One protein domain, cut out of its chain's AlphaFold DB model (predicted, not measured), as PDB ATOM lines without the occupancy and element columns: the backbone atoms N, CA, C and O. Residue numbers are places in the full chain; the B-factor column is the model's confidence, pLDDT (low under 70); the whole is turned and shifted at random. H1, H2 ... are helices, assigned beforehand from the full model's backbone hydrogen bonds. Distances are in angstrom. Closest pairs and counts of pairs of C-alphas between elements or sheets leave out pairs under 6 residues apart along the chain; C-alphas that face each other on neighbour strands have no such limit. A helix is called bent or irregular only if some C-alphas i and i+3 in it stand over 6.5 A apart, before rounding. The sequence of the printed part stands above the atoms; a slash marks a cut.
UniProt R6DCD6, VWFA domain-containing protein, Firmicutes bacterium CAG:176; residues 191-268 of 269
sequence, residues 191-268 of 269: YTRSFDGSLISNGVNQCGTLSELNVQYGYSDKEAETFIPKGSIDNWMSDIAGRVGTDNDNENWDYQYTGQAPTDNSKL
ATOM      1  N   TYR A 191       4.765 -50.154 109.846       90.81
ATOM      2  CA  TYR A 191       4.428 -50.907 108.647       90.81
ATOM      3  C   TYR A 191       3.377 -50.155 107.841       90.81
ATOM      4  O   TYR A 191       2.668 -49.282 108.346       90.81
ATOM      5  N   THR A 192       3.298 -50.478 106.560       87.88
ATOM      6  CA  THR A 192       2.293 -49.944 105.647       87.88
ATOM      7  C   THR A 192       2.030 -50.957 104.532       87.88
ATOM      8  O   THR A 192       2.689 -51.999 104.455       87.88
ATOM      9  N   ARG A 193       1.074 -50.632 103.665       82.31
ATOM     10  CA  ARG A 193       0.820 -51.332 102.407       82.31
ATOM     11  C   ARG A 193       0.944 -50.321 101.271       82.31
ATOM     12  O   ARG A 193       0.583 -49.159 101.447       82.31
ATOM     13  N   SER A 194       1.488 -50.749 100.136       77.69
ATOM     14  CA  SER A 194       1.624 -49.905  98.946       77.69
ATOM     15  C   SER A 194       0.832 -50.523  97.806       77.69
ATOM     16  O   SER A 194       0.796 -51.748  97.679       77.69
ATOM     17  N   PHE A 195       0.179 -49.684  97.011       74.44
ATOM     18  CA  PHE A 195      -0.575 -50.116  95.845       74.44
ATOM     19  C   PHE A 195       0.289 -50.000  94.595       74.44
ATOM     20  O   PHE A 195       1.201 -49.167  94.527       74.44
ATOM     21  N   ASP A 196       0.010 -50.843  93.604       72.31
ATOM     22  CA  ASP A 196       0.656 -50.741  92.302       72.31
ATOM     23  C   ASP A 196       0.356 -49.369  91.677       72.31
ATOM     24  O   ASP A 196      -0.769 -49.046  91.292       72.31
ATOM     25  N   GLY A 197       1.396 -48.542  91.559       67.88
ATOM     26  CA  GLY A 197       1.328 -47.208  90.983       67.88
ATOM     27  C   GLY A 197       0.899 -47.200  89.518       67.88
ATOM     28  O   GLY A 197       0.465 -46.158  89.031       67.88
ATOM     29  N   SER A 198       0.953 -48.339  88.814       70.31
ATOM     30  CA  SER A 198       0.399 -48.477  87.460       70.31
ATOM     31  C   SER A 198      -1.118 -48.239  87.402       70.31
ATOM     32  O   SER A 198      -1.654 -47.917  86.340       70.31
ATOM     33  N   LEU A 199      -1.802 -48.331  88.549       66.69
ATOM     34  CA  LEU A 199      -3.237 -48.094  88.694       66.69
ATOM     35  C   LEU A 199      -3.615 -46.601  88.699       66.69
ATOM     36  O   LEU A 199      -4.800 -46.276  88.626       66.69
ATOM     37  N   ILE A 200      -2.638 -45.689  88.756       65.06
ATOM     38  CA  ILE A 200      -2.862 -44.237  88.764       65.06
ATOM     39  C   ILE A 200      -2.116 -43.514  87.639       65.06
ATOM     40  O   ILE A 200      -1.117 -43.984  87.103       65.06
ATOM     41  N   SER A 201      -2.603 -42.321  87.282       63.06
ATOM     42  CA  SER A 201      -2.155 -41.543  86.114       63.06
ATOM     43  C   SER A 201      -0.667 -41.174  86.118       63.06
ATOM     44  O   SER A 201      -0.093 -40.953  85.052       63.06
ATOM     45  N   ASN A 202      -0.038 -41.107  87.294       66.81
ATOM     46  CA  ASN A 202       1.379 -40.784  87.435       66.81
ATOM     47  C   ASN A 202       2.304 -42.017  87.351       66.81
ATOM     48  O   ASN A 202       3.505 -41.827  87.175       66.81
ATOM     49  N   GLY A 203       1.783 -43.249  87.443       66.31
ATOM     50  CA  GLY A 203       2.569 -44.483  87.352       66.31
ATOM     51  C   GLY A 203       3.533 -44.743  88.520       66.31
ATOM     52  O   GLY A 203       4.405 -45.600  88.392       66.31
ATOM     53  N   VAL A 204       3.450 -43.983  89.621       70.38
ATOM     54  CA  VAL A 204       4.419 -44.030  90.731       70.38
ATOM     55  C   VAL A 204       3.781 -44.652  91.971       70.38
ATOM     56  O   VAL A 204       2.738 -44.188  92.427       70.38
ATOM     57  N   ASN A 205       4.434 -45.658  92.558       72.25
ATOM     58  CA  ASN A 205       4.036 -46.237  93.848       72.25
ATOM     59  C   ASN A 205       4.077 -45.156  94.938       72.25
ATOM     60  O   ASN A 205       5.052 -44.409  95.035       72.25
ATOM     61  N   GLN A 206       3.044 -45.070  95.775       71.94
ATOM     62  CA  GLN A 206       2.885 -43.957  96.717       71.94
ATOM     63  C   GLN A 206       3.528 -44.219  98.092       71.94
ATOM     64  O   GLN A 206       3.371 -43.419  99.016       71.94
ATOM     65  N   CYS A 207       4.324 -45.285  98.214       76.94
ATOM     66  CA  CYS A 207       5.225 -45.562  99.336       76.94
ATOM     67  C   CYS A 207       4.539 -45.593 100.713       76.94
ATOM     68  O   CYS A 207       5.175 -45.217 101.704       76.94
ATOM     69  N   GLY A 208       3.262 -45.979 100.800       72.88
ATOM     70  CA  GLY A 208       2.548 -45.949 102.080       72.88
ATOM     71  C   GLY A 208       2.381 -44.531 102.625       72.88
ATOM     72  O   GLY A 208       2.635 -44.276 103.804       72.88
ATOM     73  N   THR A 209       2.066 -43.580 101.747       76.62
ATOM     74  CA  THR A 209       1.704 -42.203 102.106       76.62
ATOM     75  C   THR A 209       0.201 -41.992 101.950       76.62
ATOM     76  O   THR A 209      -0.519 -42.868 101.475       76.62
ATOM     77  N   LEU A 210      -0.291 -40.814 102.345       76.38
ATOM     78  CA  LEU A 210      -1.715 -40.486 102.288       76.38
ATOM     79  C   LEU A 210      -2.337 -40.691 100.893       76.38
ATOM     80  O   LEU A 210      -3.510 -41.044 100.793       76.38
ATOM     81  N   SER A 211      -1.563 -40.516  99.821       74.44
ATOM     82  CA  SER A 211      -2.037 -40.722  98.450       74.44
ATOM     83  C   SER A 211      -2.384 -42.178  98.127       74.44
ATOM     84  O   SER A 211      -3.151 -42.392  97.197       74.44
ATOM     85  N   GLU A 212      -1.930 -43.171  98.899       73.88
ATOM     86  CA  GLU A 212      -2.383 -44.566  98.748       73.88
ATOM     87  C   GLU A 212      -3.888 -44.706  99.032       73.88
ATOM     88  O   GLU A 212      -4.582 -45.481  98.373       73.88
ATOM     89  N   LEU A 213      -4.434 -43.904  99.958       74.81
ATOM     90  CA  LEU A 213      -5.882 -43.876 100.196       74.81
ATOM     91  C   LEU A 213      -6.632 -43.388  98.950       74.81
ATOM     92  O   LEU A 213      -7.727 -43.875  98.663       74.81
ATOM     93  N   ASN A 214      -6.029 -42.486  98.172       71.81
ATOM     94  CA  ASN A 214      -6.620 -42.024  96.919       71.81
ATOM     95  C   ASN A 214      -6.647 -43.136  95.867       71.81
ATOM     96  O   ASN A 214      -7.659 -43.286  95.183       71.81
ATOM     97  N   VAL A 215      -5.577 -43.936  95.779       69.81
ATOM     98  CA  VAL A 215      -5.513 -45.104  94.884       69.81
ATOM     99  C   VAL A 215      -6.606 -46.106  95.239       69.81
ATOM    100  O   VAL A 215      -7.376 -46.520  94.374       69.81
ATOM    101  N   GLN A 216      -6.718 -46.465  96.519       72.12
ATOM    102  CA  GLN A 216      -7.634 -47.522  96.928       72.12
ATOM    103  C   GLN A 216      -9.111 -47.121  96.849       72.12
ATOM    104  O   GLN A 216      -9.956 -47.950  96.500       72.12
ATOM    105  N   TYR A 217      -9.438 -45.877  97.195       72.31
ATOM    106  CA  TYR A 217     -10.826 -45.418  97.258       72.31
ATOM    107  C   TYR A 217     -11.270 -44.623  96.024       72.31
ATOM    108  O   TYR A 217     -12.400 -44.143  95.995       72.31
ATOM    109  N   GLY A 218     -10.432 -44.549  94.983       62.09
ATOM    110  CA  GLY A 218     -10.804 -43.981  93.685       62.09
ATOM    111  C   GLY A 218     -10.926 -42.459  93.688       62.09
ATOM    112  O   GLY A 218     -11.742 -41.909  92.950       62.09
ATOM    113  N   TYR A 219     -10.128 -41.773  94.509       59.53
ATOM    114  CA  TYR A 219     -10.103 -40.314  94.548       59.53
ATOM    115  C   TYR A 219      -9.509 -39.805  93.229       59.53
ATOM    116  O   TYR A 219      -8.300 -39.877  93.008       59.53
ATOM    117  N   SER A 220     -10.365 -39.340  92.318       52.03
ATOM    118  CA  SER A 220      -9.918 -38.698  91.083       52.03
ATOM    119  C   SER A 220      -9.675 -37.213  91.330       52.03
ATOM    120  O   SER A 220     -10.427 -36.562  92.054       52.03
ATOM    121  N   ASP A 221      -8.678 -36.646  90.660       50.03
ATOM    122  CA  ASP A 221      -8.270 -35.236  90.732       50.03
ATOM    123  C   ASP A 221      -9.412 -34.236  90.413       50.03
ATOM    124  O   ASP A 221      -9.238 -33.023  90.533       50.03
ATOM    125  N   LYS A 222     -10.572 -34.733  89.957       49.62
ATOM    126  CA  LYS A 222     -11.746 -33.964  89.530       49.62
ATOM    127  C   LYS A 222     -12.842 -33.837  90.591       49.62
ATOM    128  O   LYS A 222     -13.699 -32.973  90.434       49.62
ATOM    129  N   GLU A 223     -12.823 -34.648  91.644       48.44
ATOM    130  CA  GLU A 223     -13.864 -34.663  92.677       48.44
ATOM    131  C   GLU A 223     -13.232 -34.330  94.030       48.44
ATOM    132  O   GLU A 223     -12.820 -35.192  94.797       48.44
ATOM    133  N   ALA A 224     -13.114 -33.033  94.318       45.81
ATOM    134  CA  ALA A 224     -12.576 -32.514  95.575       45.81
ATOM    135  C   ALA A 224     -13.563 -32.646  96.758       45.81
ATOM    136  O   ALA A 224     -13.532 -31.826  97.675       45.81
ATOM    137  N   GLU A 225     -14.447 -33.643  96.743       51.66
ATOM    138  CA  GLU A 225     -15.452 -33.851  97.783       51.66
ATOM    139  C   GLU A 225     -15.101 -35.083  98.622       51.66
ATOM    140  O   GLU A 225     -14.950 -36.193  98.115       51.66
ATOM    141  N   THR A 226     -14.978 -34.888  99.935       55.16
ATOM    142  CA  THR A 226     -14.830 -35.963 100.916       55.16
ATOM    143  C   THR A 226     -16.097 -36.821 100.908       55.16
ATOM    144  O   THR A 226     -17.104 -36.464 101.517       55.16
ATOM    145  N   PHE A 227     -16.065 -37.961 100.214       60.69
ATOM    146  CA  PHE A 227     -17.178 -38.908 100.158       60.69
ATOM    147  C   PHE A 227     -16.861 -40.182 100.944       60.69
ATOM    148  O   PHE A 227     -15.751 -40.709 100.888       60.69
ATOM    149  N   ILE A 228     -17.852 -40.709 101.668       66.62
ATOM    150  CA  ILE A 228     -17.758 -42.043 102.267       66.62
ATOM    151  C   ILE A 228     -17.868 -43.057 101.120       66.62
ATOM    152  O   ILE A 228     -18.954 -43.142 100.549       66.62
ATOM    153  N   PRO A 229     -16.846 -43.879 100.805       68.50
ATOM    154  CA  PRO A 229     -16.774 -44.653  99.553       68.50
ATOM    155  C   PRO A 229     -17.963 -45.582  99.246       68.50
ATOM    156  O   PRO A 229     -18.116 -46.055  98.123       68.50
ATOM    157  N   LYS A 230     -18.807 -45.880 100.241       72.50
ATOM    158  CA  LYS A 230     -19.977 -46.768 100.137       72.50
ATOM    159  C   LYS A 230     -21.313 -46.068 100.434       72.50
ATOM    160  O   LYS A 230     -22.303 -46.736 100.737       72.50
ATOM    161  N   GLY A 231     -21.347 -44.734 100.390       78.44
ATOM    162  CA  GLY A 231     -22.546 -43.909 100.597       78.44
ATOM    163  C   GLY A 231     -23.037 -43.802 102.045       78.44
ATOM    164  O   GLY A 231     -23.740 -42.853 102.373       78.44
ATOM    165  N   SER A 232     -22.649 -44.726 102.928       84.12
ATOM    166  CA  SER A 232     -22.872 -44.637 104.372       84.12
ATOM    167  C   SER A 232     -21.688 -45.211 105.146       84.12
ATOM    168  O   SER A 232     -20.958 -46.072 104.641       84.12
ATOM    169  N   ILE A 233     -21.510 -44.735 106.381       82.62
ATOM    170  CA  ILE A 233     -20.466 -45.237 107.279       82.62
ATOM    171  C   ILE A 233     -20.666 -46.727 107.571       82.62
ATOM    172  O   ILE A 233     -19.706 -47.485 107.511       82.62
ATOM    173  N   ASP A 234     -21.908 -47.172 107.774       88.75
ATOM    174  CA  ASP A 234     -22.221 -48.571 108.077       88.75
ATOM    175  C   ASP A 234     -21.840 -49.503 106.924       88.75
ATOM    176  O   ASP A 234     -21.212 -50.540 107.135       88.75
ATOM    177  N   ASN A 235     -22.151 -49.108 105.683       86.19
ATOM    178  CA  ASN A 235     -21.780 -49.887 104.504       86.19
ATOM    179  C   ASN A 235     -20.261 -49.938 104.328       86.19
ATOM    180  O   ASN A 235     -19.719 -50.971 103.941       86.19
ATOM    181  N   TRP A 236     -19.571 -48.830 104.604       81.69
ATOM    182  CA  TRP A 236     -18.115 -48.769 104.525       81.69
ATOM    183  C   TRP A 236     -17.454 -49.641 105.597       81.69
ATOM    184  O   TRP A 236     -16.599 -50.458 105.268       81.69
ATOM    185  N   MET A 237     -17.912 -49.562 106.847       84.00
ATOM    186  CA  MET A 237     -17.418 -50.403 107.940       84.00
ATOM    187  C   MET A 237     -17.716 -51.888 107.706       84.00
ATOM    188  O   MET A 237     -16.861 -52.729 107.976       84.00
ATOM    189  N   SER A 238     -18.883 -52.228 107.150       85.75
ATOM    190  CA  SER A 238     -19.213 -53.609 106.778       85.75
ATOM    191  C   SER A 238     -18.332 -54.135 105.638       85.75
ATOM    192  O   SER A 238     -17.951 -55.305 105.664       85.75
ATOM    193  N   ASP A 239     -17.999 -53.300 104.647       81.75
ATOM    194  CA  ASP A 239     -17.074 -53.649 103.557       81.75
ATOM    195  C   ASP A 239     -15.656 -53.876 104.097       81.75
ATOM    196  O   ASP A 239     -15.041 -54.890 103.772       81.75
ATOM    197  N   ILE A 240     -15.168 -52.994 104.979       78.88
ATOM    198  CA  ILE A 240     -13.878 -53.163 105.663       78.88
ATOM    199  C   ILE A 240     -13.864 -54.470 106.460       78.88
ATOM    200  O   ILE A 240     -12.946 -55.266 106.290       78.88
ATOM    201  N   ALA A 241     -14.884 -54.735 107.280       80.25
ATOM    202  CA  ALA A 241     -14.958 -55.958 108.080       80.25
ATOM    203  C   ALA A 241     -14.949 -57.230 107.208       80.25
ATOM    204  O   ALA A 241     -14.256 -58.197 107.528       80.25
ATOM    205  N   GLY A 242     -15.663 -57.217 106.077       79.06
ATOM    206  CA  GLY A 242     -15.649 -58.320 105.112       79.06
ATOM    207  C   GLY A 242     -14.279 -58.528 104.459       79.06
ATOM    208  O   GLY A 242     -13.839 -59.669 104.296       79.06
ATOM    209  N   ARG A 243     -13.570 -57.437 104.133       73.81
ATOM    210  CA  ARG A 243     -12.197 -57.496 103.611       73.81
ATOM    211  C   ARG A 243     -11.229 -58.039 104.647       73.81
ATOM    212  O   ARG A 243     -10.495 -58.950 104.306       73.81
ATOM    213  N   VAL A 244     -11.274 -57.567 105.895       70.75
ATOM    214  CA  VAL A 244     -10.432 -58.084 106.992       70.75
ATOM    215  C   VAL A 244     -10.631 -59.595 107.164       70.75
ATOM    216  O   VAL A 244      -9.660 -60.342 107.229       70.75
ATOM    217  N   GLY A 245     -11.881 -60.073 107.134       63.31
ATOM    218  CA  GLY A 245     -12.179 -61.507 107.212       63.31
ATOM    219  C   GLY A 245     -11.684 -62.332 106.014       63.31
ATOM    220  O   GLY A 245     -11.445 -63.528 106.158       63.31
ATOM    221  N   THR A 246     -11.516 -61.710 104.843       63.75
ATOM    222  CA  THR A 246     -11.003 -62.362 103.623       63.75
ATOM    223  C   THR A 246      -9.476 -62.270 103.518       63.75
ATOM    224  O   THR A 246      -8.843 -63.181 102.992       63.75
ATOM    225  N   ASP A 247      -8.892 -61.185 104.033       65.31
ATOM    226  CA  ASP A 247      -7.452 -60.919 104.087       65.31
ATOM    227  C   ASP A 247      -6.743 -61.904 105.030       65.31
ATOM    228  O   ASP A 247      -5.608 -62.285 104.764       65.31
ATOM    229  N   ASN A 248      -7.428 -62.370 106.089       60.41
ATOM    230  CA  ASN A 248      -6.923 -63.328 107.087       60.41
ATOM    231  C   ASN A 248      -5.510 -62.969 107.589       60.41
ATOM    232  O   ASN A 248      -4.640 -63.837 107.682       60.41
ATOM    233  N   ASP A 249      -5.284 -61.673 107.835       63.31
ATOM    234  CA  ASP A 249      -3.998 -61.080 108.220       63.31
ATOM    235  C   ASP A 249      -2.826 -61.505 107.323       63.31
ATOM    236  O   ASP A 249      -1.705 -61.720 107.781       63.31
ATOM    237  N   ASN A 250      -3.070 -61.665 106.022       68.00
ATOM    238  CA  ASN A 250      -2.033 -62.049 105.085       68.00
ATOM    239  C   ASN A 250      -0.967 -60.942 104.972       68.00
ATOM    240  O   ASN A 250      -1.096 -59.957 104.247       68.00
ATOM    241  N   GLU A 251       0.139 -61.163 105.676       73.00
ATOM    242  CA  GLU A 251       1.279 -60.250 105.762       73.00
ATOM    243  C   GLU A 251       2.094 -60.153 104.458       73.00
ATOM    244  O   GLU A 251       3.113 -59.451 104.401       73.00
ATOM    245  N   ASN A 252       1.688 -60.854 103.392       76.38
ATOM    246  CA  ASN A 252       2.412 -60.850 102.125       76.38
ATOM    247  C   ASN A 252       2.489 -59.457 101.502       76.38
ATOM    248  O   ASN A 252       3.486 -59.188 100.845       76.38
ATOM    249  N   TRP A 253       1.549 -58.555 101.791       77.50
ATOM    250  CA  TRP A 253       1.548 -57.177 101.273       77.50
ATOM    251  C   TRP A 253       2.043 -56.130 102.271       77.50
ATOM    252  O   TRP A 253       2.283 -54.979 101.907       77.50
ATOM    253  N   ASP A 254       2.241 -56.525 103.526       85.88
ATOM    254  CA  ASP A 254       2.814 -55.646 104.531       85.88
ATOM    255  C   ASP A 254       4.315 -55.494 104.285       85.88
ATOM    256  O   ASP A 254       5.040 -56.477 104.057       85.88
ATOM    257  N   TYR A 255       4.812 -54.269 104.415       86.19
ATOM    258  CA  TYR A 255       6.243 -54.013 104.468       86.19
ATOM    259  C   TYR A 255       6.571 -52.925 105.485       86.19
ATOM    260  O   TYR A 255       5.761 -52.044 105.787       86.19
ATOM    261  N   GLN A 256       7.772 -53.019 106.052       90.00
ATOM    262  CA  GLN A 256       8.275 -52.020 106.982       90.00
ATOM    263  C   GLN A 256       8.453 -50.694 106.240       90.00
ATOM    264  O   GLN A 256       9.106 -50.636 105.197       90.00
ATOM    265  N   TYR A 257       7.900 -49.618 106.790       88.19
ATOM    266  CA  TYR A 257       7.999 -48.306 106.176       88.19
ATOM    267  C   TYR A 257       9.444 -47.790 106.247       88.19
ATOM    268  O   TYR A 257       9.973 -47.513 107.323       88.19
ATOM    269  N   THR A 258      10.068 -47.606 105.083       86.12
ATOM    270  CA  THR A 258      11.427 -47.050 104.932       86.12
ATOM    271  C   THR A 258      11.437 -45.669 104.271       86.12
ATOM    272  O   THR A 258      12.498 -45.099 104.023       86.12
ATOM    273  N   GLY A 259      10.258 -45.119 103.955       82.75
ATOM    274  CA  GLY A 259      10.116 -43.907 103.143       82.75
ATOM    275  C   GLY A 259      10.315 -44.131 101.640       82.75
ATOM    276  O   GLY A 259      10.326 -43.162 100.888       82.75
ATOM    277  N   GLN A 260      10.468 -45.385 101.206       81.56
ATOM    278  CA  GLN A 260      10.569 -45.788  99.805       81.56
ATOM    279  C   GLN A 260       9.509 -46.847  99.488       81.56
ATOM    280  O   GLN A 260       9.052 -47.567 100.381       81.56
ATOM    281  N   ALA A 261       9.119 -46.934  98.217       75.38
ATOM    282  CA  ALA A 261       8.252 -48.000  97.734       75.38
ATOM    283  C   ALA A 261       8.985 -49.346  97.827       75.38
ATOM    284  O   ALA A 261      10.214 -49.383  97.676       75.38
ATOM    285  N   PRO A 262       8.264 -50.456  98.047       76.75
ATOM    286  CA  PRO A 262       8.881 -51.765  97.967       76.75
ATOM    287  C   PRO A 262       9.374 -51.995  96.533       76.75
ATOM    288  O   PRO A 262       8.693 -51.676  95.561       76.75
ATOM    289  N   THR A 263      10.584 -52.535  96.401       74.88
ATOM    290  CA  THR A 263      11.155 -52.938  95.103       74.88
ATOM    291  C   THR A 263      10.672 -54.316  94.657       74.88
ATOM    292  O   THR A 263      10.883 -54.710  93.513       74.88
ATOM    293  N   ASP A 264      10.056 -55.059  95.571       77.44
ATOM    294  CA  ASP A 264       9.478 -56.369  95.330       77.44
ATOM    295  C   ASP A 264       8.009 -56.214  94.926       77.44
ATOM    296  O   ASP A 264       7.170 -55.822  95.738       77.44
ATOM    297  N   ASN A 265       7.690 -56.551  93.677       73.62
ATOM    298  CA  ASN A 265       6.324 -56.473  93.155       73.62
ATOM    299  C   ASN A 265       5.340 -57.379  93.913       73.62
ATOM    300  O   ASN A 265       4.141 -57.142  93.850       73.62
ATOM    301  N   SER A 266       5.813 -58.396  94.646       69.88
ATOM    302  CA  SER A 266       4.942 -59.230  95.488       69.88
ATOM    303  C   SER A 266       4.383 -58.492  96.713       69.88
ATOM    304  O   SER A 266       3.456 -58.984  97.354       69.88
ATOM    305  N   LYS A 267       4.922 -57.303  97.015       72.25
ATOM    306  CA  LYS A 267       4.517 -56.417  98.115       72.25
ATOM    307  C   LYS A 267       3.598 -55.274  97.662       72.25
ATOM    308  O   LYS A 267       3.339 -54.370  98.453       72.25
ATOM    309  N   LEU A 268       3.141 -55.294  96.406       71.19
ATOM    310  CA  LEU A 268       2.207 -54.315  95.846       71.19
ATOM    311  C   LEU A 268       0.792 -54.907  95.784       71.19
ATOM    312  O   LEU A 268       0.624 -56.065  95.389       71.19
TER     313      LEU A 268
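Overview. This is residues 191 to 268 of the 269 residues of the protein "VWFA domain-containing protein" of Firmicutes bacterium CAG:176 (UniProt R6DCD6). Little regular structure is here: mostly loop, bent into a flat, open frame, with H2 along one side, the short H1 across from it and empty space between them. Residues 191 to 192 and 255 to 256 pair side by side where the loops at the two ends meet. The printed part has 78 residues, 22 of them in two named helices, H1 then H2, with no named strand; the class is all helix. It is only just compact, close to loose, with a radius of gyration of the C-alphas of 13.7 A, and spans 36 by 33 by 18 A.

Arrangement. Start at Tyr 191: residues 191 to 192 pair antiparallel with residues 255 to 256. Further on, H1, residues 211 to 217, and H2, residues 233 to 247, are apart. Residues 240 to 250, of which 240 to 247 belong to H2, stand free. In H1 and H2 every O i to N i+4 pair is within hydrogen-bond range.

Along the chain. Find C-alpha 211 at (-2.037, -40.722, 98.450), where H1 begins. H2 runs 20.6 A from C-alpha 233 at (-20.466, -45.237, 107.279) to C-alpha 247 at (-7.452, -60.919, 104.087).

Size, cuts and confidence. The C-alphas farthest apart, Ser 232 and Thr 263, are 36.2 A apart. The printed part has no cut, and H1 to H2 is a long link of 15 residues. Look for pLDDT under 70 in 26 residues, among them 218 to 229.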